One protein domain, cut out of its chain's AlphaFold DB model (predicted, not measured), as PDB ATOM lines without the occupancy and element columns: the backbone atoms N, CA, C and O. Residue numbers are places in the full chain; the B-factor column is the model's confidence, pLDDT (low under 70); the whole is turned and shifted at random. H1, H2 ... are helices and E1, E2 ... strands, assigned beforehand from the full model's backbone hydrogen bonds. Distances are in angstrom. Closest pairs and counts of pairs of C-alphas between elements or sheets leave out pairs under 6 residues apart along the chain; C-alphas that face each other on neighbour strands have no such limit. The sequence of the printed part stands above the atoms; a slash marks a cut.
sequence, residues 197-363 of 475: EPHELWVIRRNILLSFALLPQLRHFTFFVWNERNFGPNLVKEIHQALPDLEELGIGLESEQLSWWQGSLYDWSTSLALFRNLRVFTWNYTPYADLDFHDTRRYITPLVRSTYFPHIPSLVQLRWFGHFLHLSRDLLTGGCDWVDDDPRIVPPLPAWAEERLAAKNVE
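This is residues 197 to 363 of the 475 residues of an uncharacterized protein of Rhodosporidium toruloides (UniProt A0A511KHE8). What is the main picture? A twisted seven-stranded sheet has H1 and H4 packed on one face, and H2 and H3 lie between them in a bowed row of four helices. H5, near the end of the printed part, grazes the sheet away from that row. What is it made of? The printed part has 167 residues, class mixed, with five named helices and seven named strands in the order E1 H1 E2 H2 E3 H3 E4 H4 E5 E6 E7 H5. The mixed sheet runs E1 E2 E3 E4 E5 E6 E7, parallel as far as E5; the whole is compact, with a radius of gyration of the C-alphas of 15.3 A and spans of 41 by 38 by 34 A.

How do the parallel strands pair? E1, residues 197 to 199, E2, 220 to 226, E3, 248 to 254, E4, 280 to 283, and E5, 317 to 320, pair within hydrogen-bond range at N 199 and O 224, 3.0 A, N 221 and O 248, 3.0 A, N 249 and O 280, 3.1 A, and N 281 and O 317, 3.0 A. Between them H1, 201 to 212, H2, 233 to 242, H3, 265 to 272, and H4, 293 to 311, complete four strand-helix-strand units, a helix between parallel neighbours, each with a right-handed crossover. What follows E5? E5, E6, 323 to 329, and E7, 336 to 340, form a meander, antiparallel neighbours in two hairpins, with N 318 and O 327, and N 326 and O 339, each 2.9 A apart. How do the helices stand? H1 touches H2 (closest C-alphas Leu 209 and Ala 242, 6.3 A) and H2 touches H3 (Pro 233 and Trp 268, 5.0 A), at shallow tilts of 22 and 5 degrees, while H4 touches H3 with residues 303 to 311 alone (Ser 269 and Tyr 308, 5.3 A), at a steep tilt of 57 degrees. H1 and H4 are on the same face, two layers with the sheet, at heights of 7.7 A and 9.2 A; H2 only grazes the sheet, as does H5, 351 to 358. Every O i to N i+4 pair is within hydrogen-bond range in H2, H3 and H5, against 6 of 8 in H1 and 10 of 15 in H4.

Where are the anchors? E1 begins at C-alpha 197, (153.816, 144.275, 151.642), and H5 ends at C-alpha 358, (156.212, 144.684, 135.693). How long are the longer elements? E2 is 20.7 A, E3 20.0 A, E6 17.5 A and H4 24.2 A; H4 has a kink of 59 degrees near residue 303.

How far does it reach? The two C-alphas farthest apart, Leu 214 and Glu 363, are 43.9 A apart. Is it whole? The printed part has no cut and no long link. Where is confidence low? Residues 227, 255 to 260, 286 to 291 and 341 to 363 are under 70.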
ATOM      1  N   GLU A 197     152.696 145.213 151.553       79.00
ATOM      2  CA  GLU A 197     153.816 144.275 151.642       79.00
ATOM      3  C   GLU A 197     153.341 142.824 151.862       79.00
ATOM      4  O   GLU A 197     152.260 142.594 152.417       79.00
ATOM      5  N   PRO A 198     154.113 141.819 151.416       80.25
ATOM      6  CA  PRO A 198     153.655 140.435 151.377       80.25
ATOM      7  C   PRO A 198     153.812 139.717 152.730       80.25
ATOM      8  O   PRO A 198     154.909 139.354 153.147       80.25
ATOM      9  N   HIS A 199     152.696 139.416 153.395       85.75
ATOM     10  CA  HIS A 199     152.697 138.636 154.639       85.75
ATOM     11  C   HIS A 199     152.412 137.144 154.413       85.75
ATOM     12  O   HIS A 199     151.648 136.757 153.530       85.75
ATOM     13  N   GLU A 200     152.936 136.274 155.279       87.25
ATOM     14  CA  GLU A 200     152.492 134.877 155.336       87.25
ATOM     15  C   GLU A 200     150.982 134.793 155.637       87.25
ATOM     16  O   GLU A 200     150.452 135.510 156.491       87.25
ATOM     17  N   LEU A 201     150.268 133.877 154.975       88.31
ATOM     18  CA  LEU A 201     148.799 133.802 155.032       88.31
ATOM     19  C   LEU A 201     148.237 133.594 156.450       88.31
ATOM     20  O   LEU A 201     147.118 134.015 156.744       88.31
ATOM     21  N   TRP A 202     148.990 132.959 157.353       87.94
ATOM     22  CA  TRP A 202     148.562 132.822 158.747       87.94
ATOM     23  C   TRP A 202     148.595 134.156 159.507       87.94
ATOM     24  O   TRP A 202     147.774 134.333 160.403       87.94
ATOM     25  N   VAL A 203     149.479 135.092 159.140       89.00
ATOM     26  CA  VAL A 203     149.554 136.444 159.724       89.00
ATOM     27  C   VAL A 203     148.359 137.270 159.266       89.00
ATOM     28  O   VAL A 203     147.709 137.899 160.101       89.00
ATOM     29  N   ILE A 204     147.994 137.186 157.979       89.50
ATOM     30  CA  ILE A 204     146.739 137.768 157.471       89.50
ATOM     31  C   ILE A 204     145.558 137.272 158.313       89.50
ATOM     32  O   ILE A 204     144.817 138.064 158.886       89.50
ATOM     33  N   ARG A 205     145.422 135.946 158.437       90.38
ATOM     34  CA  ARG A 205     144.295 135.291 159.116       90.38
ATOM     35  C   ARG A 205     144.211 135.571 160.613       90.38
ATOM     36  O   ARG A 205     143.119 135.806 161.114       90.38
ATOM     37  N   ARG A 206     145.328 135.466 161.340       87.75
ATOM     38  CA  ARG A 206     145.348 135.502 162.816       87.75
ATOM     39  C   ARG A 206     145.605 136.879 163.403       87.75
ATOM     40  O   ARG A 206     145.191 137.111 164.531       87.75
ATOM     41  N   ASN A 207     146.281 137.761 162.675       88.50
ATOM     42  CA  ASN A 207     146.663 139.070 163.187       88.50
ATOM     43  C   ASN A 207     145.859 140.156 162.472       88.50
ATOM     44  O   ASN A 207     145.001 140.772 163.091       88.50
ATOM     45  N   ILE A 208     146.064 140.339 161.166       90.12
ATOM     46  CA  ILE A 208     145.473 141.466 160.422       90.12
ATOM     47  C   ILE A 208     143.941 141.399 160.429       90.12
ATOM     48  O   ILE A 208     143.289 142.328 160.904       90.12
ATOM     49  N   LEU A 209     143.349 140.291 159.968       91.44
ATOM     50  CA  LEU A 209     141.892 140.177 159.895       91.44
ATOM     51  C   LEU A 209     141.236 140.241 161.277       91.44
ATOM     52  O   LEU A 209     140.243 140.940 161.422       91.44
ATOM     53  N   LEU A 210     141.790 139.587 162.306       88.00
ATOM     54  CA  LEU A 210     141.196 139.619 163.652       88.00
ATOM     55  C   LEU A 210     141.294 140.998 164.322       88.00
ATOM     56  O   LEU A 210     140.337 141.411 164.979       88.00
ATOM     57  N   SER A 211     142.398 141.726 164.135       88.88
ATOM     58  CA  SER A 211     142.569 143.088 164.663       88.88
ATOM     59  C   SER A 211     141.534 144.060 164.089       88.88
ATOM     60  O   SER A 211     140.937 144.844 164.836       88.88
ATOM     61  N   PHE A 212     141.284 143.979 162.778       90.56
ATOM     62  CA  PHE A 212     140.430 144.925 162.054       90.56
ATOM     63  C   PHE A 212     138.971 144.471 161.858       90.56
ATOM     64  O   PHE A 212     138.129 145.326 161.596       90.56
ATOM     65  N   ALA A 213     138.618 143.195 162.080       87.56
ATOM     66  CA  ALA A 213     137.252 142.643 161.942       87.56
ATOM     67  C   ALA A 213     136.148 143.387 162.723       87.56
ATOM     68  O   ALA A 213     134.956 143.180 162.519       87.56
ATOM     69  N   LEU A 214     136.538 144.214 163.689       83.12
ATOM     70  CA  LEU A 214     135.639 144.932 164.585       83.12
ATOM     71  C   LEU A 214     135.634 146.449 164.307       83.12
ATOM     72  O   LEU A 214     135.239 147.225 165.176       83.12
ATOM     73  N   LEU A 215     136.079 146.860 163.114       90.81
ATOM     74  CA  LEU A 215     136.012 148.224 162.585       90.81
ATOM     75  C   LEU A 215     134.898 148.328 161.515       90.81
ATOM     76  O   LEU A 215     135.182 148.218 160.323       90.81
ATOM     77  N   PRO A 216     133.619 148.530 161.894       86.44
ATOM     78  CA  PRO A 216     132.478 148.507 160.960       86.44
ATOM     79  C   PRO A 216     132.459 149.661 159.939       86.44
ATOM     80  O   PRO A 216     131.681 149.640 158.982       86.44
ATOM     81  N   GLN A 217     133.279 150.689 160.156       93.06
ATOM     82  CA  GLN A 217     133.487 151.811 159.241       93.06
ATOM     83  C   GLN A 217     134.605 151.574 158.208       93.06
ATOM     84  O   GLN A 217     134.741 152.394 157.303       93.06
ATOM     85  N   LEU A 218     135.364 150.471 158.298       95.56
ATOM     86  CA  LEU A 218     136.375 150.111 157.304       95.56
ATOM     87  C   LEU A 218     135.687 149.703 155.987       95.56
ATOM     88  O   LEU A 218     134.943 148.724 155.940       95.56
ATOM     89  N   ARG A 219     135.918 150.478 154.921       96.56
ATOM     90  CA  ARG A 219     135.337 150.283 153.580       96.56
ATOM     91  C   ARG A 219     136.348 149.778 152.566       96.56
ATOM     92  O   ARG A 219     135.960 149.027 151.674       96.56
ATOM     93  N   HIS A 220     137.611 150.176 152.692       96.44
ATOM     94  CA  HIS A 220     138.665 149.811 151.752       96.44
ATOM     95  C   HIS A 220     139.740 149.015 152.487       96.44
ATOM     96  O   HIS A 220     140.276 149.470 153.498       96.44
ATOM     97  N   PHE A 221     140.052 147.824 151.981       95.88
ATOM     98  CA  PHE A 221     141.080 146.969 152.562       95.88
ATOM     99  C   PHE A 221     141.967 146.373 151.470       95.88
ATOM    100  O   PHE A 221     141.485 145.671 150.583       95.88
ATOM    101  N   THR A 222     143.268 146.648 151.530       93.75
ATOM    102  CA  THR A 222     144.282 146.083 150.630       93.75
ATOM    103  C   THR A 222     145.375 145.390 151.428       93.75
ATOM    104  O   THR A 222     145.885 145.955 152.391       93.75
ATOM    105  N   PHE A 223     145.776 144.195 151.000       90.75
ATOM    106  CA  PHE A 223     146.927 143.485 151.554       90.75
ATOM    107  C   PHE A 223     147.621 142.626 150.491       90.75
ATOM    108  O   PHE A 223     147.021 142.255 149.475       90.75
ATOM    109  N   PHE A 224     148.878 142.270 150.750       86.50
ATOM    110  CA  PHE A 224     149.641 141.330 149.935       86.50
ATOM    111  C   PHE A 224     149.987 140.077 150.748       86.50
ATOM    112  O   PHE A 224     150.146 140.112 151.970       86.50
ATOM    113  N   VAL A 225     150.094 138.941 150.063       86.00
ATOM    114  CA  VAL A 225     150.442 137.641 150.647       86.00
ATOM    115  C   VAL A 225     151.771 137.154 150.065       86.00
ATOM    116  O   VAL A 225     152.053 137.390 148.892       86.00
ATOM    117  N   TRP A 226     152.580 136.454 150.858       83.56
ATOM    118  CA  TRP A 226     153.813 135.808 150.402       83.56
ATOM    119  C   TRP A 226     153.594 134.326 150.073       83.56
ATOM    120  O   TRP A 226     153.161 133.558 150.929       83.56
ATOM    121  N   ASN A 227     153.922 133.945 148.836       68.69
ATOM    122  CA  ASN A 227     154.230 132.608 148.303       68.69
ATOM    123  C   ASN A 227     153.474 131.397 148.898       68.69
ATOM    124  O   ASN A 227     154.050 130.325 149.100       68.69
ATOM    125  N   GLU A 228     152.180 131.549 149.175       71.06
ATOM    126  CA  GLU A 228     151.407 130.550 149.908       71.06
ATOM    127  C   GLU A 228     150.582 129.655 148.975       71.06
ATOM    128  O   GLU A 228     149.650 130.102 148.304       71.06
ATOM    129  N   ARG A 229     150.856 128.347 149.004       72.75
ATOM    130  CA  ARG A 229     150.139 127.351 148.188       72.75
ATOM    131  C   ARG A 229     148.664 127.217 148.542       72.75
ATOM    132  O   ARG A 229     147.902 126.758 147.698       72.75
ATOM    133  N   ASN A 230     148.273 127.581 149.762       77.31
ATOM    134  CA  ASN A 230     146.892 127.560 150.249       77.31
ATOM    135  C   ASN A 230     146.104 128.857 149.962       77.31
ATOM    136  O   ASN A 230     144.992 129.017 150.471       77.31
ATOM    137  N   PHE A 231     146.663 129.791 149.187       82.12
ATOM    138  CA  PHE A 231     145.947 130.979 148.730       82.12
ATOM    139  C   PHE A 231     144.820 130.602 147.754       82.12
ATOM    140  O   PHE A 231     145.023 129.824 146.824       82.12
ATOM    141  N   GLY A 232     143.618 131.152 147.948       85.81
ATOM    142  CA  GLY A 232     142.453 130.798 147.137       85.81
ATOM    143  C   GLY A 232     141.140 131.454 147.588       85.81
ATOM    144  O   GLY A 232     141.129 132.192 148.577       85.81
ATOM    145  N   PRO A 233     140.006 131.125 146.935       88.88
ATOM    146  CA  PRO A 233     138.695 131.742 147.177       88.88
ATOM    147  C   PRO A 233     138.197 131.668 148.626       88.88
ATOM    148  O   PRO A 233     137.370 132.473 149.042       88.88
ATOM    149  N   ASN A 234     138.681 130.709 149.422       90.50
ATOM    150  CA  ASN A 234     138.289 130.598 150.827       90.50
ATOM    151  C   ASN A 234     138.786 131.780 151.673       90.50
ATOM    152  O   ASN A 234     138.047 132.217 152.550       90.50
ATOM    153  N   LEU A 235     139.946 132.370 151.353       90.88
ATOM    154  CA  LEU A 235     140.418 133.586 152.026       90.88
ATOM    155  C   LEU A 235     139.431 134.747 151.833       90.88
ATOM    156  O   LEU A 235     139.138 135.466 152.777       90.88
ATOM    157  N   VAL A 236     138.842 134.883 150.641       93.00
ATOM    158  CA  VAL A 236     137.812 135.899 150.352       93.00
ATOM    159  C   VAL A 236     136.574 135.716 151.242       93.00
ATOM    160  O   VAL A 236     136.006 136.696 151.717       93.00
ATOM    161  N   LYS A 237     136.192 134.468 151.549       93.62
ATOM    162  CA  LYS A 237     135.088 134.161 152.479       93.62
ATOM    163  C   LYS A 237     135.438 134.503 153.929       93.62
ATOM    164  O   LYS A 237     134.577 134.981 154.658       93.62
ATOM    165  N   GLU A 238     136.681 134.260 154.339       94.44
ATOM    166  CA  GLU A 238     137.194 134.619 155.669       94.44
ATOM    167  C   GLU A 238     137.257 136.147 155.842       94.44
ATOM    168  O   GLU A 238     136.819 136.666 156.867       94.44
ATOM    169  N   ILE A 239     137.696 136.882 154.812       94.94
ATOM    170  CA  ILE A 239     137.659 138.354 154.786       94.94
ATOM    171  C   ILE A 239     136.217 138.847 154.885       94.94
ATOM    172  O   ILE A 239     135.947 139.708 155.707       94.94
ATOM    173  N   HIS A 240     135.273 138.276 154.129       95.12
ATOM    174  CA  HIS A 240     133.854 138.636 154.237       95.12
ATOM    175  C   HIS A 240     133.281 138.384 155.645       95.12
ATOM    176  O   HIS A 240     132.452 139.151 156.121       95.12
ATOM    177  N   GLN A 241     133.707 137.319 156.334       93.81
ATOM    178  CA  GLN A 241     133.283 137.055 157.717       93.81
ATOM    179  C   GLN A 241     133.818 138.094 158.713       93.81
ATOM    180  O   GLN A 241     133.148 138.370 159.704       93.81
ATOM    181  N   ALA A 242     135.001 138.657 158.454       93.19
ATOM    182  CA  ALA A 242     135.615 139.703 159.269       93.19
ATOM    183  C   ALA A 242     135.110 141.114 158.916       93.19
ATOM    184  O   ALA A 242     134.879 141.926 159.802       93.19
ATOM    185  N   LEU A 243     134.955 141.412 157.627       94.81
ATOM    186  CA  LEU A 243     134.733 142.744 157.062       94.81
ATOM    187  C   LEU A 243     133.625 142.678 155.984       94.81
ATOM    188  O   LEU A 243     133.907 142.833 154.796       94.81
ATOM    189  N   PRO A 244     132.359 142.402 156.348       93.88
ATOM    190  CA  PRO A 244     131.298 142.092 155.379       93.88
ATOM    191  C   PRO A 244     130.898 143.271 154.480       93.88
ATOM    192  O   PRO A 244     130.435 143.064 153.357       93.88
ATOM    193  N   ASP A 245     131.081 144.503 154.963       94.44
ATOM    194  CA  ASP A 245     130.594 145.727 154.320       94.44
ATOM    195  C   ASP A 245     131.696 146.514 153.572       94.44
ATOM    196  O   ASP A 245     131.585 147.737 153.433       94.44
ATOM    197  N   LEU A 246     132.753 145.830 153.106       96.38
ATOM    198  CA  LEU A 246     133.774 146.429 152.236       96.38
ATOM    199  C   LEU A 246     133.173 146.900 150.903       96.38
ATOM    200  O   LEU A 246     132.385 146.195 150.266       96.38
ATOM    201  N   GLU A 247     133.607 148.081 150.471       96.44
ATOM    202  CA  GLU A 247     133.348 148.656 149.149       96.44
ATOM    203  C   GLU A 247     134.519 148.413 148.191       96.44
ATOM    204  O   GLU A 247     134.299 148.238 146.990       96.44
ATOM    205  N   GLU A 248     135.747 148.320 148.712       96.12
ATOM    206  CA  GLU A 248     136.948 148.038 147.923       96.12
ATOM    207  C   GLU A 248     137.828 146.971 148.587       96.12
ATOM    208  O   GLU A 248     138.117 147.031 149.786       96.12
ATOM    209  N   LEU A 249     138.275 145.994 147.794       95.56
ATOM    210  CA  LEU A 249     139.133 144.897 148.246       95.56
ATOM    211  C   LEU A 249     140.337 144.728 147.313       95.56
ATOM    212  O   LEU A 249     140.181 144.445 146.125       95.56
ATOM    213  N   GLY A 250     141.542 144.867 147.861       92.38
ATOM    214  CA  GLY A 250     142.810 144.616 147.180       92.38
ATOM    215  C   GLY A 250     143.499 143.364 147.719       92.38
ATOM    216  O   GLY A 250     143.757 143.275 148.918       92.38
ATOM    217  N   ILE A 251     143.819 142.400 146.852       90.06
ATOM    218  CA  ILE A 251     144.545 141.178 147.232       90.06
ATOM    219  C   ILE A 251     145.690 140.911 146.254       90.06
ATOM    220  O   ILE A 251     145.468 140.454 145.131       90.06
ATOM    221  N   GLY A 252     146.924 141.163 146.683       84.12
ATOM    222  CA  GLY A 252     148.116 140.733 145.954       84.12
ATOM    223  C   GLY A 252     148.644 139.383 146.454       84.12
ATOM    224  O   GLY A 252     148.608 139.115 147.653       84.12
ATOM    225  N   LEU A 253     149.193 138.545 145.569       80.94
ATOM    226  CA  LEU A 253     150.125 137.477 145.954       80.94
ATOM    227  C   LEU A 253     151.492 137.718 145.318       80.94
ATOM    228  O   LEU A 253     151.637 137.769 144.095       80.94
ATOM    229  N   GLU A 254     152.522 137.781 146.146       76.19
ATOM    230  CA  GLU A 254     153.898 137.670 145.702       76.19
ATOM    231  C   GLU A 254     154.328 136.197 145.737       76.19
ATOM    232  O   GLU A 254     154.645 135.649 146.787       76.19
ATOM    233  N   SER A 255     154.316 135.530 144.582       69.38
ATOM    234  CA  SER A 255     154.850 134.169 144.428       69.38
ATOM    235  C   SER A 255     155.806 134.075 143.239       69.38
ATOM    236  O   SER A 255     155.619 134.751 142.223       69.38
ATOM    237  N   GLU A 256     156.818 133.222 143.387       59.22
ATOM    238  CA  GLU A 256     157.756 132.794 142.340       59.22
ATOM    239  C   GLU A 256     157.222 131.604 141.520       59.22
ATOM    240  O   GLU A 256     157.755 131.277 140.464       59.22
ATOM    241  N   GLN A 257     156.193 130.911 142.019       60.00
ATOM    242  CA  GLN A 257     155.624 129.725 141.377       60.00
ATOM    243  C   GLN A 257     154.508 130.150 140.408       60.00
ATOM    244  O   GLN A 257     153.801 131.123 140.652       60.00
ATOM    245  N   LEU A 258     154.331 129.409 139.310       54.09
ATOM    246  CA  LEU A 258     153.323 129.707 138.275       54.09
ATOM    247  C   LEU A 258     152.005 128.923 138.462       54.09
ATOM    248  O   LEU A 258     151.006 129.178 137.800       54.09
ATOM    249  N   SER A 259     151.985 127.939 139.367       54.75
ATOM    250  CA  SER A 259     150.957 126.886 139.413       54.75
ATOM    251  C   SER A 259     150.189 126.815 140.741       54.75
ATOM    252  O   SER A 259     150.063 125.737 141.327       54.75
ATOM    253  N   TRP A 260     149.716 127.953 141.254       62.31
ATOM    254  CA  TRP A 260     149.032 128.039 142.560       62.31
ATOM    255  C   TRP A 260     147.634 128.659 142.513       62.31
ATOM    256  O   TRP A 260     146.984 128.717 143.554       62.31
ATOM    257  N   TRP A 261     147.135 129.089 141.347       70.31
ATOM    258  CA  TRP A 261     145.763 129.584 141.227       70.31
ATOM    259  C   TRP A 261     144.757 128.504 141.660       70.31
ATOM    260  O   TRP A 261     144.471 127.561 140.918       70.31
ATOM    261  N   GLN A 262     144.229 128.625 142.879       77.31
ATOM    262  CA  GLN A 262     143.224 127.706 143.396       77.31
ATOM    263  C   GLN A 262     141.816 128.133 142.979       77.31
ATOM    264  O   GLN A 262     141.459 129.310 143.039       77.31
ATOM    265  N   GLY A 263     140.990 127.145 142.634       78.88
ATOM    266  CA  GLY A 263     139.606 127.351 142.212       78.88
ATOM    267  C   GLY A 263     139.470 127.891 140.786       78.88
ATOM    268  O   GLY A 263     140.412 128.354 140.151       78.88
ATOM    269  N   SER A 264     138.257 127.822 140.260       82.00
ATOM    270  CA  SER A 264     137.879 128.445 138.994       82.00
ATOM    271  C   SER A 264     137.568 129.936 139.175       82.00
ATOM    272  O   SER A 264     137.291 130.398 140.283       82.00
ATOM    273  N   LEU A 265     137.522 130.697 138.075       80.38
ATOM    274  CA  LEU A 265     136.975 132.063 138.078       80.38
ATOM    275  C   LEU A 265     135.554 132.116 138.677       80.38
ATOM    276  O   LEU A 265     135.200 133.085 139.342       80.38
ATOM    277  N   TYR A 266     134.758 131.055 138.508       84.62
ATOM    278  CA  TYR A 266     133.433 130.951 139.114       84.62
ATOM    279  C   TYR A 266     133.492 130.869 140.654       84.62
ATOM    280  O   TYR A 266     132.742 131.575 141.329       84.62
ATOM    281  N   ASP A 267     134.422 130.093 141.224       88.00
ATOM    282  CA  ASP A 267     134.605 129.969 142.684       88.00
ATOM    283  C   ASP A 267     135.022 131.298 143.333       88.00
ATOM    284  O   ASP A 267     134.511 131.677 144.396       88.00
ATOM    285  N   TRP A 268     135.920 132.034 142.669       88.06
ATOM    286  CA  TRP A 268     136.291 133.393 143.061       88.06
ATOM    287  C   TRP A 268     135.099 134.346 142.957       88.06
ATOM    288  O   TRP A 268     134.799 135.032 143.933       88.06
ATOM    289  N   SER A 269     134.360 134.335 141.840       88.69
ATOM    290  CA  SER A 269     133.177 135.192 141.677       88.69
ATOM    291  C   SER A 269     132.100 134.923 142.736       88.69
ATOM    292  O   SER A 269     131.524 135.861 143.274       88.69
ATOM    293  N   THR A 270     131.904 133.658 143.123       91.75
ATOM    294  CA  THR A 270     130.948 133.252 144.164       91.75
ATOM    295  C   THR A 270     131.394 133.706 145.555       91.75
ATOM    296  O   THR A 270     130.563 134.065 146.385       91.75
ATOM    297  N   SER A 271     132.702 133.715 145.823       93.50
ATOM    298  CA  SER A 271     133.245 134.207 147.097       93.50
ATOM    299  C   SER A 271     133.177 135.735 147.193       93.50
ATOM    300  O   SER A 271     132.859 136.262 148.254       93.50
ATOM    301  N   LEU A 272     133.411 136.447 146.086       93.88
ATOM    302  CA  LEU A 272     133.280 137.908 146.004       93.88
ATOM    303  C   LEU A 272     131.810 138.365 146.055       93.88
ATOM    304  O   LEU A 272     131.514 139.387 146.663       93.88
ATOM    305  N   ALA A 273     130.880 137.579 145.504       93.38
ATOM    306  CA  ALA A 273     129.438 137.842 145.552       93.38
ATOM    307  C   ALA A 273     128.836 137.835 146.973       93.38
ATOM    308  O   ALA A 273     127.683 138.233 147.152       93.38
ATOM    309  N   LEU A 274     129.591 137.397 147.990       94.75
ATOM    310  CA  LEU A 274     129.188 137.526 149.392       94.75
ATOM    311  C   LEU A 274     129.130 139.000 149.832       94.75
ATOM    312  O   LEU A 274     128.220 139.386 150.567       94.75
ATOM    313  N   PHE A 275     130.057 139.832 149.346       94.81
ATOM    314  CA  PHE A 275     130.125 141.251 149.688       94.81
ATOM    315  C   PHE A 275     129.049 142.047 148.942       94.81
ATOM    316  O   PHE A 275     129.145 142.317 147.742       94.81
ATOM    317  N   ARG A 276     128.026 142.488 149.677       92.62
ATOM    318  CA  ARG A 276     126.888 143.234 149.111       92.62
ATOM    319  C   ARG A 276     127.277 144.585 148.519       92.62
ATOM    320  O   ARG A 276     126.640 145.026 147.568       92.62
ATOM    321  N   ASN A 277     128.312 145.212 149.074       94.12
ATOM    322  CA  ASN A 277     128.713 146.577 148.746       94.12
ATOM    323  C   ASN A 277     130.002 146.646 147.913       94.12
ATOM    324  O   ASN A 277     130.414 147.746 147.579       94.12
ATOM    325  N   LEU A 278     130.631 145.519 147.556       95.44
ATOM    326  CA  LEU A 278     131.927 145.518 146.868       95.44
ATOM    327  C   LEU A 278     131.814 146.092 145.448       95.44
ATOM    328  O   LEU A 278     131.247 145.460 144.556       95.44
ATOM    329  N   ARG A 279     132.385 147.280 145.242       94.69
ATOM    330  CA  ARG A 279     132.387 148.035 143.982       94.69
ATOM    331  C   ARG A 279     133.695 147.898 143.219       94.69
ATOM    332  O   ARG A 279     133.647 147.859 141.990       94.69
ATOM    333  N   VAL A 280     134.824 147.810 143.921       94.19
ATOM    334  CA  VAL A 280     136.159 147.688 143.319       94.19
ATOM    335  C   VAL A 280     136.856 146.444 143.851       94.19
ATOM    336  O   VAL A 280     136.920 146.219 145.058       94.19
ATOM    337  N   PHE A 281     137.405 145.641 142.946       92.81
ATOM    338  CA  PHE A 281     138.262 144.517 143.301       92.81
ATOM    339  C   PHE A 281     139.583 144.608 142.539       92.81
ATOM    340  O   PHE A 281     139.583 144.719 141.311       92.81
ATOM    341  N   THR A 282     140.696 144.563 143.269       89.50
ATOM    342  CA  THR A 282     142.054 144.724 142.732       89.50
ATOM    343  C   THR A 282     142.898 143.502 143.073       89.50
ATOM    344  O   THR A 282     142.935 143.067 144.222       89.50
ATOM    345  N   TRP A 283     143.614 142.958 142.093       85.31
ATOM    346  CA  TRP A 283     144.546 141.841 142.292       85.31
ATOM    347  C   TRP A 283     145.789 141.972 141.409       85.31
ATOM    348  O   TRP A 283     145.815 142.785 140.495       85.31
ATOM    349  N   ASN A 284     146.841 141.195 141.653       75.44
ATOM    350  CA  ASN A 284     148.058 141.204 140.821       75.44
ATOM    351  C   ASN A 284     148.244 139.911 140.008       75.44
ATOM    352  O   ASN A 284     149.297 139.707 139.408       75.44
ATOM    353  N   TYR A 285     147.271 139.000 140.042       71.31
ATOM    354  CA  TYR A 285     147.435 137.657 139.502       71.31
ATOM    355  C   TYR A 285     146.120 137.100 138.973       71.31
ATOM    356  O   TYR A 285     145.039 137.447 139.444       71.31
ATOM    357  N   THR A 286     146.218 136.222 137.981       68.31
ATOM    358  CA  THR A 286     145.077 135.625 137.281       68.31
ATOM    359  C   THR A 286     145.383 134.147 136.999       68.31
ATOM    360  O   THR A 286     146.548 133.753 137.074       68.31
ATOM    361  N   PRO A 287     144.408 133.306 136.594       64.75
ATOM    362  CA  PRO A 287     144.708 131.953 136.103       64.75
ATOM    363  C   PRO A 287     145.518 131.940 134.789       64.75
ATOM    364  O   PRO A 287     145.819 130.868 134.273       64.75
ATOM    365  N   TYR A 288     145.850 133.115 134.244       67.12
ATOM    366  CA  TYR A 288     146.604 133.330 133.012       67.12
ATOM    367  C   TYR A 288     147.944 134.034 133.259       67.12
ATOM    368  O   TYR A 288     148.456 134.673 132.354       67.12
ATOM    369  N   ALA A 289     148.518 133.942 134.462       63.56
ATOM    370  CA  ALA A 289     149.747 134.661 134.821       63.56
ATOM    371  C   ALA A 289     151.011 134.288 134.012       63.56
ATOM    372  O   ALA A 289     152.016 134.983 134.115       63.56
ATOM    373  N   ASP A 290     150.961 133.228 133.197       63.44
ATOM    374  CA  ASP A 290     151.981 132.913 132.182       63.44
ATOM    375  C   ASP A 290     151.889 133.819 130.931       63.44
ATOM    376  O   ASP A 290     152.762 133.766 130.061       63.44
ATOM    377  N   LEU A 291     150.808 134.596 130.786       64.19
ATOM    378  CA  LEU A 291     150.562 135.515 129.675       64.19
ATOM    379  C   LEU A 291     150.944 136.943 130.067       64.19
ATOM    380  O   LEU A 291     150.771 137.349 131.216       64.19
ATOM    381  N   ASP A 292     151.364 137.743 129.085       76.31
ATOM    382  CA  ASP A 292     151.514 139.183 129.291       76.31
ATOM    383  C   ASP A 292     150.165 139.851 129.636       76.31
ATOM    384  O   ASP A 292     149.082 139.260 129.515       76.31
ATOM    385  N   PHE A 293     150.211 141.106 130.086       78.38
ATOM    386  CA  PHE A 293     148.997 141.821 130.475       78.38
ATOM    387  C   PHE A 293     148.016 142.015 129.306       78.38
ATOM    388  O   PHE A 293     146.805 141.948 129.504       78.38
ATOM    389  N   HIS A 294     148.492 142.209 128.073       80.94
ATOM    390  CA  HIS A 294     147.624 142.409 126.911       80.94
ATOM    391  C   HIS A 294     146.848 141.130 126.556       80.94
ATOM    392  O   HIS A 294     145.631 141.178 126.340       80.94
ATOM    393  N   ASP A 295     147.513 139.978 126.545       79.25
ATOM    394  CA  ASP A 295     146.860 138.689 126.344       79.25
ATOM    395  C   ASP A 295     145.988 138.311 127.552       79.25
ATOM    396  O   ASP A 295     144.839 137.902 127.362       79.25
ATOM    397  N   THR A 296     146.431 138.567 128.788       77.06
ATOM    398  CA  THR A 296     145.590 138.428 129.992       77.06
ATOM    399  C   THR A 296     144.281 139.205 129.838       77.06
ATOM    400  O   THR A 296     143.208 138.623 130.011       77.06
ATOM    401  N   ARG A 297     144.326 140.480 129.421       84.25
ATOM    402  CA  ARG A 297     143.126 141.287 129.125       84.25
ATOM    403  C   ARG A 297     142.244 140.620 128.072       84.25
ATOM    404  O   ARG A 297     141.030 140.517 128.271       84.25
ATOM    405  N   ARG A 298     142.831 140.144 126.969       83.44
ATOM    406  CA  ARG A 298     142.113 139.492 125.863       83.44
ATOM    407  C   ARG A 298     141.355 138.238 126.310       83.44
ATOM    408  O   ARG A 298     140.198 138.078 125.924       83.44
ATOM    409  N   TYR A 299     141.971 137.379 127.123       79.69
ATOM    410  CA  TYR A 299     141.346 136.141 127.604       79.69
ATOM    411  C   TYR A 299     140.394 136.363 128.788       79.69
ATOM    412  O   TYR A 299     139.341 135.729 128.846       79.69
ATOM    413  N   ILE A 300     140.702 137.287 129.705       80.00
ATOM    414  CA  ILE A 300     139.892 137.495 130.914       80.00
ATOM    415  C   ILE A 300     138.630 138.332 130.657       80.00
ATOM    416  O   ILE A 300     137.608 138.079 131.287       80.00
ATOM    417  N   THR A 301     138.642 139.267 129.695       83.75
ATOM    418  CA  THR A 301     137.475 140.119 129.367       83.75
ATOM    419  C   THR A 301     136.183 139.329 129.099       83.75
ATOM    420  O   THR A 301     135.181 139.622 129.758       83.75
ATOM    421  N   PRO A 302     136.135 138.343 128.173       85.25
ATOM    422  CA  PRO A 302     134.903 137.591 127.922       85.25
ATOM    423  C   PRO A 302     134.444 136.809 129.159       85.25
ATOM    424  O   PRO A 302     133.250 136.775 129.442       85.25
ATOM    425  N   LEU A 303     135.382 136.255 129.935       81.25
ATOM    426  CA  LEU A 303     135.098 135.461 131.132       81.25
ATOM    427  C   LEU A 303     134.573 136.316 132.291       81.25
ATOM    428  O   LEU A 303     133.660 135.899 133.001       81.25
ATOM    429  N   VAL A 304     135.094 137.529 132.474       83.38
ATOM    430  CA  VAL A 304     134.603 138.477 133.487       83.38
ATOM    431  C   VAL A 304     133.210 138.988 133.108       83.38
ATOM    432  O   VAL A 304     132.325 139.018 133.965       83.38
ATOM    433  N   ARG A 305     132.971 139.271 131.817       83.75
ATOM    434  CA  ARG A 305     131.639 139.613 131.287       83.75
ATOM    435  C   ARG A 305     130.620 138.476 131.461       83.75
ATOM    436  O   ARG A 305     129.483 138.754 131.822       83.75
ATOM    437  N   SER A 306     131.001 137.214 131.234       82.50
ATOM    438  CA  SER A 306     130.083 136.067 131.353       82.50
ATOM    439  C   SER A 306     129.904 135.544 132.780       82.50
ATOM    440  O   SER A 306     128.906 134.884 133.059       82.50
ATOM    441  N   THR A 307     130.871 135.792 133.671       79.25
ATOM    442  CA  THR A 307     130.973 135.075 134.957       79.25
ATOM    443  C   THR A 307     131.050 136.004 136.163       79.25
ATOM    444  O   THR A 307     130.342 135.767 137.128       79.25
ATOM    445  N   TYR A 308     131.842 137.078 136.142       81.50
ATOM    446  CA  TYR A 308     131.994 137.947 137.321       81.50
ATOM    447  C   TYR A 308     130.833 138.925 137.466       81.50
ATOM    448  O   TYR A 308     130.088 138.859 138.439       81.50
ATOM    449  N   PHE A 309     130.648 139.818 136.492       84.50
ATOM    450  CA  PHE A 309     129.650 140.883 136.603       84.50
ATOM    451  C   PHE A 309     128.196 140.387 136.754       84.50
ATOM    452  O   PHE A 309     127.462 141.009 137.523       84.50
ATOM    453  N   PRO A 310     127.763 139.269 136.131       83.88
ATOM    454  CA  PRO A 310     126.429 138.715 136.377       83.88
ATOM    455  C   PRO A 310     126.232 138.167 137.798       83.88
ATOM    456  O   PRO A 310     125.124 138.240 138.322       83.88
ATOM    457  N   HIS A 311     127.286 137.629 138.426       84.62
ATOM    458  CA  HIS A 311     127.219 137.051 139.775       84.62
ATOM    459  C   HIS A 311     127.525 138.069 140.882       84.62
ATOM    460  O   HIS A 311     127.140 137.843 142.027       84.62
ATOM    461  N   ILE A 312     128.157 139.202 140.552       88.25
ATOM    462  CA  ILE A 312     128.482 140.289 141.484       88.25
ATOM    463  C   ILE A 312     127.851 141.605 140.974       88.25
ATOM    464  O   ILE A 312     128.519 142.427 140.334       88.25
ATOM    465  N   PRO A 313     126.547 141.847 141.227       84.38
ATOM    466  CA  PRO A 313     125.855 143.040 140.733       84.38
ATOM    467  C   PRO A 313     126.373 144.359 141.319       84.38
ATOM    468  O   PRO A 313     126.160 145.401 140.707       84.38
ATOM    469  N   SER A 314     127.064 144.329 142.457       90.31
ATOM    470  CA  SER A 314     127.723 145.484 143.081       90.31
ATOM    471  C   SER A 314     129.030 145.894 142.390       90.31
ATOM    472  O   SER A 314     129.370 147.077 142.408       90.31
ATOM    473  N   LEU A 315     129.733 144.956 141.740       91.69
ATOM    474  CA  LEU A 315     131.070 145.187 141.192       91.69
ATOM    475  C   LEU A 315     131.024 146.096 139.956       91.69
ATOM    476  O   LEU A 315     130.487 145.723 138.908       91.69
ATOM    477  N   VAL A 316     131.631 147.274 140.092       91.44
ATOM    478  CA  VAL A 316     131.763 148.303 139.052       91.44
ATOM    479  C   VAL A 316     133.133 148.224 138.384       91.44
ATOM    480  O   VAL A 316     133.221 148.427 137.181       91.44
ATOM    481  N   GLN A 317     134.200 147.921 139.126       91.06
ATOM    482  CA  GLN A 317     135.569 147.935 138.606       91.06
ATOM    483  C   GLN A 317     136.344 146.679 139.005       91.06
ATOM    484  O   GLN A 317     136.366 146.284 140.170       91.06
ATOM    485  N   LEU A 318     137.024 146.084 138.026       90.12
ATOM    486  CA  LEU A 318     138.032 145.049 138.226       90.12
ATOM    487  C   LEU A 318     139.386 145.622 137.795       90.12
ATOM    488  O   LEU A 318     139.555 145.983 136.630       90.12
ATOM    489  N   ARG A 319     140.319 145.738 138.741       88.38
ATOM    490  CA  ARG A 319     141.619 146.407 138.594       88.38
ATOM    491  C   ARG A 319     142.778 145.418 138.710       88.38
ATOM    492  O   ARG A 319     142.643 144.354 139.319       88.38
ATOM    493  N   TRP A 320     143.936 145.806 138.176       84.69
ATOM    494  CA  TRP A 320     145.180 145.055 138.323       84.69
ATOM    495  C   TRP A 320     146.272 145.915 138.961       84.69
ATOM    496  O   TRP A 320     146.530 147.028 138.521       84.69
ATOM    497  N   PHE A 321     146.923 145.398 140.001       79.69
ATOM    498  CA  PHE A 321     148.106 146.032 140.589       79.69
ATOM    499  C   PHE A 321     149.235 146.126 139.547       79.69
ATOM    500  O   PHE A 321     149.473 145.165 138.819       79.69
ATOM    501  N   GLY A 322     149.916 147.276 139.485       72.94
ATOM    502  CA  GLY A 322     150.954 147.571 138.487       72.94
ATOM    503  C   GLY A 322     150.423 147.998 137.110       72.94
ATOM    504  O   GLY A 322     151.210 148.155 136.175       72.94
ATOM    505  N   HIS A 323     149.105 148.179 136.946       77.56
ATOM    506  CA  HIS A 323     148.497 148.566 135.671       77.56
ATOM    507  C   HIS A 323     147.393 149.619 135.842       77.56
ATOM    508  O   HIS A 323     146.405 149.390 136.533       77.56
ATOM    509  N   PHE A 324     147.515 150.741 135.125       76.00
ATOM    510  CA  PHE A 324     146.516 151.821 135.101       76.00
ATOM    511  C   PHE A 324     145.206 151.432 134.388       76.00
ATOM    512  O   PHE A 324     144.141 151.968 134.683       76.00
ATOM    513  N   LEU A 325     145.256 150.455 133.475       83.69
ATOM    514  CA  LEU A 325     144.080 149.987 132.743       83.69
ATOM    515  C   LEU A 325     143.265 148.984 133.566       83.69
ATOM    516  O   LEU A 325     143.729 147.883 133.872       83.69
ATOM    517  N   HIS A 326     141.998 149.308 133.804       87.00
ATOM    518  CA  HIS A 326     141.039 148.456 134.500       87.00
ATOM    519  C   HIS A 326     139.798 148.177 133.646       87.00
ATOM    520  O   HIS A 326     139.517 148.864 132.661       87.00
ATOM    521  N   LEU A 327     139.038 147.144 134.012       89.12
ATOM    522  CA  LEU A 327     137.764 146.834 133.370       89.12
ATOM    523  C   LEU A 327     136.632 147.447 134.197       89.12
ATOM    524  O   LEU A 327     136.395 147.036 135.334       89.12
ATOM    525  N   SER A 328     135.939 148.421 133.615       89.56
ATOM    526  CA  SER A 328     134.828 149.139 134.236       89.56
ATOM    527  C   SER A 328     133.492 148.660 133.670       89.56
ATOM    528  O   SER A 328     133.373 148.421 132.468       89.56
ATOM    529  N   ARG A 329     132.479 148.525 134.527       89.06
ATOM    530  CA  ARG A 329     131.103 148.194 134.159       89.06
ATOM    531  C   ARG A 329     130.184 149.381 134.399       89.06
ATOM    532  O   ARG A 329     130.001 149.820 135.532       89.06
ATOM    533  N   ASP A 330     129.512 149.819 133.345       84.88
ATOM    534  CA  ASP A 330     128.400 150.751 133.468       84.88
ATOM    535  C   ASP A 330     127.171 150.034 134.057       84.88
ATOM    536  O   ASP A 330     126.671 149.044 133.516       84.88
ATOM    537  N   LEU A 331     126.671 150.548 135.181       81.06
ATOM    538  CA  LEU A 331     125.482 150.034 135.859       81.06
ATOM    539  C   LEU A 331     124.178 150.317 135.095       81.06
ATOM    540  O   LEU A 331     123.188 149.633 135.340       81.06
ATOM    541  N   LEU A 332     124.164 151.303 134.189       80.88
ATOM    542  CA  LEU A 332     122.979 151.697 133.421       80.88
ATOM    543  C   LEU A 332     122.808 150.861 132.148       80.88
ATOM    544  O   LEU A 332     121.702 150.406 131.860       80.88
ATOM    545  N   THR A 333     123.884 150.656 131.384       80.62
ATOM    546  CA  THR A 333     123.843 149.879 130.131       80.62
ATOM    547  C   THR A 333     124.237 148.411 130.294       80.62
ATOM    548  O   THR A 333     123.962 147.610 129.401       80.62
ATOM    549  N   GLY A 334     124.911 148.041 131.388       76.88
ATOM    550  CA  GLY A 334     125.585 146.744 131.518       76.88
ATOM    551  C   GLY A 334     126.836 146.610 130.633       76.88
ATOM    552  O   GLY A 334     127.458 145.545 130.614       76.88
ATOM    553  N   GLY A 335     127.212 147.668 129.902       83.06
ATOM    554  CA  GLY A 335     128.444 147.738 129.122       83.06
ATOM    555  C   GLY A 335     129.670 147.554 130.013       83.06
ATOM    556  O   GLY A 335     129.665 147.938 131.179       83.06
ATOM    557  N   CYS A 336     130.709 146.916 129.479       84.56
ATOM    558  CA  CYS A 336     131.914 146.553 130.224       84.56
ATOM    559  C   CYS A 336     133.145 146.907 129.390       84.56
ATOM    560  O   CYS A 336     133.526 146.101 128.538       84.56
ATOM    561  N   ASP A 337     133.760 148.060 129.617       86.62
ATOM    562  CA  ASP A 337     134.841 148.580 128.777       86.62
ATOM    563  C   ASP A 337     136.137 148.784 129.562       86.62
ATOM    564  O   ASP A 337     136.145 148.933 130.785       86.62
ATOM    565  N   TRP A 338     137.257 148.739 128.841       87.44
ATOM    566  CA  TRP A 338     138.563 149.030 129.416       87.44
ATOM    567  C   TRP A 338     138.744 150.537 129.523       87.44
ATOM    568  O   TRP A 338     138.649 151.243 128.518       87.44
ATOM    569  N   VAL A 339     139.018 150.998 130.735       86.50
ATOM    570  CA  VAL A 339     139.190 152.404 131.087       86.50
ATOM    571  C   VAL A 339     140.575 152.562 131.706       86.50
ATOM    572  O   VAL A 339     141.081 151.641 132.347       86.50
ATOM    573  N   ASP A 340     141.202 153.703 131.455       82.94
ATOM    574  CA  ASP A 340     142.450 154.093 132.107       82.94
ATOM    575  C   ASP A 340     142.096 154.811 133.412       82.94
ATOM    576  O   ASP A 340     141.231 155.695 133.414       82.94
ATOM    577  N   ASP A 341     142.711 154.419 134.522       67.69
ATOM    578  CA  ASP A 341     142.609 155.186 135.756       67.69
ATOM    579  C   ASP A 341     143.226 156.574 135.558       67.69
ATOM    580  O   ASP A 341     144.250 156.737 134.897       67.69
ATOM    581  N   ASP A 342     142.619 157.596 136.165       56.22
ATOM    582  CA  ASP A 342     143.303 158.879 136.282       56.22
ATOM    583  C   ASP A 342     144.519 158.661 137.204       56.22
ATOM    584  O   ASP A 342     144.325 158.263 138.360       56.22
ATOM    585  N   PRO A 343     145.761 158.924 136.751       48.25
ATOM    586  CA  PRO A 343     146.964 158.689 137.552       48.25
ATOM    587  C   PRO A 343     147.034 159.561 138.820       48.25
ATOM    588  O   PRO A 343     147.938 159.401 139.629       48.25
ATOM    589  N   ARG A 344     146.079 160.481 139.018       40.50
ATOM    590  CA  ARG A 344     145.899 161.267 140.251       40.50
ATOM    591  C   ARG A 344     144.966 160.610 141.279       40.50
ATOM    592  O   ARG A 344     144.837 161.139 142.378       40.50
ATOM    593  N   ILE A 345     144.273 159.525 140.920       37.69
ATOM    594  CA  ILE A 345     143.269 158.842 141.762       37.69
ATOM    595  C   ILE A 345     143.809 157.526 142.335       37.69
ATOM    596  O   ILE A 345     143.445 157.149 143.447       37.69
ATOM    597  N   VAL A 346     144.682 156.825 141.609       38.75
ATOM    598  CA  VAL A 346     145.351 155.622 142.121       38.75
ATOM    599  C   VAL A 346     146.604 156.055 142.884       38.75
ATOM    600  O   VAL A 346     147.481 156.664 142.274       38.75
ATOM    601  N   PRO A 347     146.738 155.755 144.191       38.41
ATOM    602  CA  PRO A 347     148.022 155.904 144.850       38.41
ATOM    603  C   PRO A 347     148.964 154.846 144.256       38.41
ATOM    604  O   PRO A 347     148.591 153.661 144.289       38.41
ATOM    605  N   PRO A 348     150.135 155.243 143.714       47.44
ATOM    606  CA  PRO A 348     151.063 154.309 143.093       47.44
ATOM    607  C   PRO A 348     151.404 153.187 144.072       47.44
ATOM    608  O   PRO A 348     151.343 153.355 145.299       47.44
ATOM    609  N   LEU A 349     151.706 152.011 143.533       50.12
ATOM    610  CA  LEU A 349     152.405 151.027 144.347       50.12
ATOM    611  C   LEU A 349     153.854 151.512 144.495       50.12
ATOM    612  O   LEU A 349     154.326 152.260 143.641       50.12
ATOM    613  N   PRO A 350     154.576 151.101 145.549       48.72
ATOM    614  CA  PRO A 350     156.000 151.398 145.647       48.72
ATOM    615  C   PRO A 350     156.736 151.001 144.365       48.72
ATOM    616  O   PRO A 350     156.421 149.944 143.814       48.72
ATOM    617  N   ALA A 351     157.739 151.770 143.929       48.25
ATOM    618  CA  ALA A 351     158.498 151.455 142.712       48.25
ATOM    619  C   ALA A 351     158.991 149.993 142.661       48.25
ATOM    620  O   ALA A 351     158.841 149.339 141.636       48.25
ATOM    621  N   TRP A 352     159.439 149.403 143.782       48.75
ATOM    622  CA  TRP A 352     159.817 147.977 143.844       48.75
ATOM    623  C   TRP A 352     158.647 147.013 143.607       48.75
ATOM    624  O   TRP A 352     158.848 145.906 143.113       48.75
ATOM    625  N   ALA A 353     157.429 147.383 143.995       50.28
ATOM    626  CA  ALA A 353     156.236 146.585 143.765       50.28
ATOM    627  C   ALA A 353     155.755 146.760 142.320       50.28
ATOM    628  O   ALA A 353     155.405 145.769 141.688       50.28
ATOM    629  N   GLU A 354     155.799 147.971 141.756       52.75
ATOM    630  CA  GLU A 354     155.533 148.173 140.325       52.75
ATOM    631  C   GLU A 354     156.566 147.441 139.470       52.75
ATOM    632  O   GLU A 354     156.179 146.668 138.600       52.75
ATOM    633  N   GLU A 355     157.857 147.556 139.781       49.62
ATOM    634  CA  GLU A 355     158.939 146.861 139.090       49.62
ATOM    635  C   GLU A 355     158.842 145.340 139.265       49.62
ATOM    636  O   GLU A 355     158.884 144.623 138.274       49.62
ATOM    637  N   ARG A 356     158.627 144.790 140.468       50.38
ATOM    638  CA  ARG A 356     158.531 143.322 140.650       50.38
ATOM    639  C   ARG A 356     157.221 142.724 140.121       50.38
ATOM    640  O   ARG A 356     157.139 141.503 139.954       50.38
ATOM    641  N   LEU A 357     156.216 143.548 139.814       47.69
ATOM    642  CA  LEU A 357     155.025 143.150 139.053       47.69
ATOM    643  C   LEU A 357     155.205 143.359 137.537       47.69
ATOM    644  O   LEU A 357     154.750 142.524 136.759       47.69
ATOM    645  N   ALA A 358     155.931 144.389 137.100       44.88
ATOM    646  CA  ALA A 358     156.212 144.684 135.693       44.88
ATOM    647  C   ALA A 358     157.351 143.830 135.108       44.88
ATOM    648  O   ALA A 358     157.289 143.449 133.943       44.88
ATOM    649  N   ALA A 359     158.343 143.441 135.909       43.84
ATOM    650  CA  ALA A 359     159.384 142.458 135.596       43.84
ATOM    651  C   ALA A 359     158.849 141.012 135.606       43.84
ATOM    652  O   ALA A 359     159.555 140.079 135.230       43.84
ATOM    653  N   LYS A 360     157.577 140.821 135.994       44.59
ATOM    654  CA  LYS A 360     156.789 139.620 135.674       44.59
ATOM    655  C   LYS A 360     156.084 139.702 134.318       44.59
ATOM    656  O   LYS A 360     155.411 138.742 133.946       44.59
ATOM    657  N   ASN A 361     156.330 140.744 133.513       36.91
ATOM    658  CA  ASN A 361     156.438 140.509 132.075       36.91
ATOM    659  C   ASN A 361     157.495 139.425 131.907       36.91
ATOM    660  O   ASN A 361     158.681 139.685 132.096       36.91
ATOM    661  N   VAL A 362     157.049 138.206 131.610       33.94
ATOM    662  CA  VAL A 362     157.939 137.078 131.381       33.94
ATOM    663  C   VAL A 362     158.893 137.490 130.269       33.94
ATOM    664  O   VAL A 362     158.513 137.508 129.095       33.94
ATOM    665  N   GLU A 363     160.146 137.785 130.628       25.67
ATOM    666  CA  GLU A 363     161.243 137.616 129.696       25.67
ATOM    667  C   GLU A 363     161.196 136.149 129.295       25.67
ATOM    668  O   GLU A 363     161.732 135.254 129.954       25.67
TER     669      GLU A 363